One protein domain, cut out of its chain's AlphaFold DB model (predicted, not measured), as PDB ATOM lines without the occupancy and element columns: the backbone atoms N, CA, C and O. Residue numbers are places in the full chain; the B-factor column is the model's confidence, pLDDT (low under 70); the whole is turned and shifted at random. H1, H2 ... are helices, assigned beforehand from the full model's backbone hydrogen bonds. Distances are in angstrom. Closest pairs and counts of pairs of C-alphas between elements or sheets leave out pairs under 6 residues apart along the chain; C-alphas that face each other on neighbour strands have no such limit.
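What this domain is: This is residues 227 to 271 of the 276 residues of an uncharacterized protein of Clostridium sp. AF46-9NS (UniProt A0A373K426). Three helices make a small triangle: the longest, H3, has short H1 nearly parallel beside it and H2 steeply tilted to it, each only near H3. The printed part has 45 residues, with three named helices in the order H1, H2, H3 and no named strand, an all-helix class. It is compact, with a radius of gyration of the C-alphas of 9.5 A and spans of 25 by 21 by 18 A.

How they stand to each other: H3, residues 258 to 269, is close to but not clearly touching H2, residues 239 to 248; the closest C-alphas, of Ala 246 and Met 264, are 6.9 A apart. They run the same way at a steep tilt of 67 degrees, only just short of about perpendicular. H1, residues 227 to 232, is close to but not clearly touching H3; the closest C-alphas, of Ala 229 and Leu 265, are 7.3 A apart. They run the same way at a shallow tilt of 20 degrees. H1 and H2 are apart. In H1, H2 and H3, every O i to N i+4 pair is within hydrogen-bond range.

Where its parts are: H3 is 16.0 A long, H2 14.3 A and H1 8.6 A. C-alpha 227 begins H1 at (26.171, 20.049, -15.909), and C-alpha 269 ends H3 at (26.092, 14.462, -27.358).

The domain as a whole: The C-alphas farthest apart, of Ala 232 and Gly 253, are 25.4 A apart. The printed part has no cut, both links are short, and no printed residue is under 70 in pLDDT.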
ATOM      1  N   VAL A 227      26.587  18.747 -16.449       97.12
ATOM      2  CA  VAL A 227      26.171  20.049 -15.909       97.12
ATOM      3  C   VAL A 227      26.546  21.166 -16.872       97.12
ATOM      4  O   VAL A 227      25.696  21.967 -17.252       97.12
ATOM      5  N   ALA A 228      27.805  21.179 -17.312       96.62
ATOM      6  CA  ALA A 228      28.286  22.155 -18.280       96.62
ATOM      7  C   ALA A 228      27.560  22.010 -19.624       96.62
ATOM      8  O   ALA A 228      27.171  23.010 -20.219       96.62
ATOM      9  N   ALA A 229      27.332  20.773 -20.074       96.81
ATOM     10  CA  ALA A 229      26.627  20.500 -21.319       96.81
ATOM     11  C   ALA A 229      25.170  20.986 -21.284       96.81
ATOM     12  O   ALA A 229      24.750  21.654 -22.221       96.81
ATOM     13  N   LEU A 230      24.427  20.717 -20.201       93.88
ATOM     14  CA  LEU A 230      23.054  21.205 -20.012       93.88
ATOM     15  C   LEU A 230      23.004  22.737 -19.938       93.88
ATOM     16  O   LEU A 230      22.189  23.344 -20.623       93.88
ATOM     17  N   ASN A 231      23.912  23.372 -19.191       91.69
ATOM     18  CA  ASN A 231      23.983  24.836 -19.130       91.69
ATOM     19  C   ASN A 231      24.258  25.454 -20.510       91.69
ATOM     20  O   ASN A 231      23.625  26.441 -20.875       91.69
ATOM     21  N   ALA A 232      25.158  24.854 -21.297       89.44
ATOM     22  CA  ALA A 232      25.512  25.336 -22.633       89.44
ATOM     23  C   ALA A 232      24.342  25.290 -23.629       89.44
ATOM     24  O   ALA A 232      24.314  26.075 -24.571       89.44
ATOM     25  N   ILE A 233      23.371  24.397 -23.418       87.44
ATOM     26  CA  ILE A 233      22.140  24.321 -24.220       87.44
ATOM     27  C   ILE A 233      20.935  24.990 -23.533       87.44
ATOM     28  O   ILE A 233      19.797  24.773 -23.945       87.44
ATOM     29  N   GLY A 234      21.168  25.785 -22.480       85.50
ATOM     30  CA  GLY A 234      20.133  26.563 -21.792       85.50
ATOM     31  C   GLY A 234      19.200  25.751 -20.888       85.50
ATOM     32  O   GLY A 234      18.087  26.188 -20.605       85.50
ATOM     33  N   VAL A 235      19.618  24.568 -20.435       82.62
ATOM     34  CA  VAL A 235      18.818  23.681 -19.579       82.62
ATOM     35  C   VAL A 235      19.265  23.801 -18.128       82.62
ATOM     36  O   VAL A 235      20.458  23.752 -17.831       82.62
ATOM     37  N   ASN A 236      18.299  23.893 -17.207       86.00
ATOM     38  CA  ASN A 236      18.575  23.876 -15.773       86.00
ATOM     39  C   ASN A 236      19.325  22.589 -15.397       86.00
ATOM     40  O   ASN A 236      18.789  21.484 -15.468       86.00
ATOM     41  N   SER A 237      20.571  22.745 -14.968       92.31
ATOM     42  CA  SER A 237      21.445  21.631 -14.633       92.31
ATOM     43  C   SER A 237      21.372  21.212 -13.167       92.31
ATOM     44  O   SER A 237      22.173  20.377 -12.768       92.31
ATOM     45  N   GLY A 238      20.455  21.738 -12.350       90.69
ATOM     46  CA  GLY A 238      20.322  21.405 -10.929       90.69
ATOM     47  C   GLY A 238      20.079  19.913 -10.665       90.69
ATOM     48  O   GLY A 238      19.539  19.193 -11.505       90.69
ATOM     49  N   TYR A 239      20.466  19.428  -9.480       90.62
ATOM     50  CA  TYR A 239      20.368  18.002  -9.126       90.62
ATOM     51  C   TYR A 239      18.948  17.436  -9.288       90.62
ATOM     52  O   TYR A 239      18.786  16.360  -9.860       90.62
ATOM     53  N   ALA A 240      17.928  18.178  -8.840       83.19
ATOM     54  CA  ALA A 240      16.527  17.783  -8.980       83.19
ATOM     55  C   ALA A 240      16.128  17.613 -10.455       83.19
ATOM     56  O   ALA A 240      15.580  16.579 -10.830       83.19
ATOM     57  N   THR A 241      16.499  18.568 -11.310       83.81
ATOM     58  CA  THR A 241      16.252  18.498 -12.755       83.81
ATOM     59  C   THR A 241      16.971  17.311 -13.384       83.81
ATOM     60  O   THR A 241      16.358  16.528 -14.102       83.81
ATOM     61  N   ARG A 242      18.252  17.098 -13.061       96.25
ATOM     62  CA  ARG A 242      19.010  15.942 -13.565       96.25
ATOM     63  C   ARG A 242      18.408  14.611 -13.114       96.25
ATOM     64  O   ARG A 242      18.451  13.657 -13.880       96.25
ATOM     65  N   LYS A 243      17.811  14.542 -11.919       93.88
ATOM     66  CA  LYS A 243      17.093  13.353 -11.434       93.88
ATOM     67  C   LYS A 243      15.849  13.050 -12.273       93.88
ATOM     68  O   LYS A 243      15.603  11.885 -12.576       93.88
ATOM     69  N   LEU A 244      15.102  14.079 -12.673       85.06
ATOM     70  CA  LEU A 244      13.956  13.935 -13.573       85.06
ATOM     71  C   LEU A 244      14.409  13.510 -14.979       85.06
ATOM     72  O   LEU A 244      13.900  12.527 -15.508       85.06
ATOM     73  N   ILE A 245      15.435  14.171 -15.532       93.25
ATOM     74  CA  ILE A 245      16.030  13.820 -16.834       93.25
ATOM     75  C   ILE A 245      16.520  12.370 -16.831       93.25
ATOM     76  O   ILE A 245      16.263  11.618 -17.769       93.25
ATOM     77  N   ALA A 246      17.211  11.950 -15.771       94.94
ATOM     78  CA  ALA A 246      17.691  10.586 -15.614       94.94
ATOM     79  C   ALA A 246      16.533   9.577 -15.632       94.94
ATOM     80  O   ALA A 246      16.591   8.609 -16.389       94.94
ATOM     81  N   LYS A 247      15.464   9.834 -14.866       89.88
ATOM     82  CA  LYS A 247      14.263   8.986 -14.838       89.88
ATOM     83  C   LYS A 247      13.655   8.823 -16.236       89.88
ATOM     84  O   LYS A 247      13.415   7.692 -16.650       89.88
ATOM     85  N   GLU A 248      13.486   9.919 -16.973       89.75
ATOM     86  CA  GLU A 248      12.917   9.918 -18.331       89.75
ATOM     87  C   GLU A 248      13.783   9.151 -19.349       89.75
ATOM     88  O   GLU A 248      13.300   8.545 -20.305       89.75
ATOM     89  N   ASN A 249      15.095   9.111 -19.117       92.69
ATOM     90  CA  ASN A 249      16.058   8.414 -19.966       92.69
ATOM     91  C   ASN A 249      16.389   6.990 -19.477       92.69
ATOM     92  O   ASN A 249      17.402   6.421 -19.884       92.69
ATOM     93  N   GLY A 250      15.552   6.407 -18.609       92.00
ATOM     94  CA  GLY A 250      15.713   5.033 -18.120       92.00
ATOM     95  C   GLY A 250      16.885   4.837 -17.151       92.00
ATOM     96  O   GLY A 250      17.320   3.711 -16.921       92.00
ATOM     97  N   ILE A 251      17.417   5.918 -16.576       94.69
ATOM     98  CA  ILE A 251      18.495   5.887 -15.587       94.69
ATOM     99  C   ILE A 251      17.858   5.880 -14.194       94.69
ATOM    100  O   ILE A 251      17.569   6.917 -13.594       94.69
ATOM    101  N   THR A 252      17.613   4.679 -13.679       87.12
ATOM    102  CA  THR A 252      16.982   4.450 -12.374       87.12
ATOM    103  C   THR A 252      17.940   4.725 -11.211       87.12
ATOM    104  O   THR A 252      19.154   4.567 -11.338       87.12
ATOM    105  N   GLY A 253      17.398   5.115 -10.050       90.56
ATOM    106  CA  GLY A 253      18.199   5.328  -8.837       90.56
ATOM    107  C   GLY A 253      19.234   6.448  -8.982       90.56
ATOM    108  O   GLY A 253      20.371   6.303  -8.539       90.56
ATOM    109  N   TYR A 254      18.882   7.540  -9.666       95.19
ATOM    110  CA  TYR A 254      19.813   8.639  -9.911       95.19
ATOM    111  C   TYR A 254      20.303   9.272  -8.601       95.19
ATOM    112  O   TYR A 254      19.525   9.892  -7.871       95.19
ATOM    113  N   VAL A 255      21.605   9.126  -8.352       96.38
ATOM    114  CA  VAL A 255      22.357   9.722  -7.232       96.38
ATOM    115  C   VAL A 255      23.431  10.695  -7.729       96.38
ATOM    116  O   VAL A 255      24.211  11.228  -6.948       96.38
ATOM    117  N   GLY A 256      23.492  10.934  -9.044       94.12
ATOM    118  CA  GLY A 256      24.497  11.798  -9.658       94.12
ATOM    119  C   GLY A 256      25.882  11.167  -9.765       94.12
ATOM    120  O   GLY A 256      26.862  11.906  -9.845       94.12
ATOM    121  N   SER A 257      25.977   9.833  -9.791       97.31
ATOM    122  CA  SER A 257      27.263   9.145  -9.950       97.31
ATOM    123  C   SER A 257      27.920   9.464 -11.296       97.31
ATOM    124  O   SER A 257      27.246   9.810 -12.273       97.31
ATOM    125  N   ALA A 258      29.245   9.302 -11.374       96.00
ATOM    126  CA  ALA A 258      30.003   9.523 -12.607       96.00
ATOM    127  C   ALA A 258      29.421   8.725 -13.787       96.00
ATOM    128  O   ALA A 258      29.174   9.286 -14.850       96.00
ATOM    129  N   LYS A 259      29.082   7.446 -13.571       97.00
ATOM    130  CA  LYS A 259      28.466   6.577 -14.586       97.00
ATOM    131  C   LYS A 259      27.131   7.131 -15.096       97.00
ATOM    132  O   LYS A 259      26.921   7.205 -16.304       97.00
ATOM    133  N   GLN A 260      26.247   7.555 -14.189       97.62
ATOM    134  CA  GLN A 260      24.930   8.098 -14.543       97.62
ATOM    135  C   GLN A 260      25.048   9.419 -15.316       97.62
ATOM    136  O   GLN A 260      24.362   9.627 -16.317       97.62
ATOM    137  N   ASN A 261      25.954  10.300 -14.889       97.56
ATOM    138  CA  ASN A 261      26.203  11.572 -15.564       97.56
ATOM    139  C   ASN A 261      26.819  11.372 -16.954       97.56
ATOM    140  O   ASN A 261      26.395  12.031 -17.902       97.56
ATOM    141  N   THR A 262      27.757  10.433 -17.101       97.75
ATOM    142  CA  THR A 262      28.343  10.071 -18.399       97.75
ATOM    143  C   THR A 262      27.303   9.473 -19.343       97.75
ATOM    144  O   THR A 262      27.299   9.801 -20.531       97.75
ATOM    145  N   GLN A 263      26.374   8.655 -18.840       97.69
ATOM    146  CA  GLN A 263      25.283   8.102 -19.646       97.69
ATOM    147  C   GLN A 263      24.361   9.208 -20.180       97.69
ATOM    148  O   GLN A 263      24.112   9.262 -21.386       97.69
ATOM    149  N   MET A 264      23.931  10.149 -19.329       97.38
ATOM    150  CA  MET A 264      23.153  11.313 -19.780       97.38
ATOM    151  C   MET A 264      23.931  12.183 -20.771       97.38
ATOM    152  O   MET A 264      23.381  12.610 -21.784       97.38
ATOM    153  N   LEU A 265      25.220  12.429 -20.520       98.12
ATOM    154  CA  LEU A 265      26.054  13.231 -21.417       98.12
ATOM    155  C   LEU A 265      26.215  12.572 -22.789       98.12
ATOM    156  O   LEU A 265      26.168  13.258 -23.805       98.12
ATOM    157  N   THR A 266      26.368  11.249 -22.827       97.81
ATOM    158  CA  THR A 266      26.466  10.478 -24.074       97.81
ATOM    159  C   THR A 266      25.180  10.591 -24.883       97.81
ATOM    160  O   THR A 266      25.221  10.873 -26.081       97.81
ATOM    161  N   LEU A 267      24.025  10.439 -24.227       97.00
ATOM    162  CA  LEU A 267      22.729  10.659 -24.865       97.00
ATOM    163  C   LEU A 267      22.629  12.089 -25.413       97.00
ATOM    164  O   LEU A 267      22.224  12.276 -26.557       97.00
ATOM    165  N   LEU A 268      23.073  13.092 -24.652       96.50
ATOM    166  CA  LEU A 268      22.992  14.496 -25.051       96.50
ATOM    167  C   LEU A 268      23.898  14.823 -26.246       96.50
ATOM    168  O   LEU A 268      23.464  15.477 -27.194       96.50
ATOM    169  N   LYS A 269      25.137  14.317 -26.245       95.81
ATOM    170  CA  LYS A 269      26.092  14.462 -27.358       95.81
ATOM    171  C   LYS A 269      25.635  13.757 -28.632       95.81
ATOM    172  O   LYS A 269      26.028  14.169 -29.719       95.81
ATOM    173  N   ASN A 270      24.784  12.743 -28.506       92.81
ATOM    174  CA  ASN A 270      24.202  12.020 -29.634       92.81
ATOM    175  C   ASN A 270      22.842  12.581 -30.081       92.81
ATOM    176  O   ASN A 270      22.254  12.034 -31.010       92.81
ATOM    177  N   GLY A 271      22.332  13.642 -29.439       88.50
ATOM    178  CA  GLY A 271      20.995  14.180 -29.722       88.50
ATOM    179  C   GLY A 271      19.863  13.224 -29.330       88.50
ATOM    180  O   GLY A 271      18.792  13.268 -29.919       88.50
TER     181      GLY A 271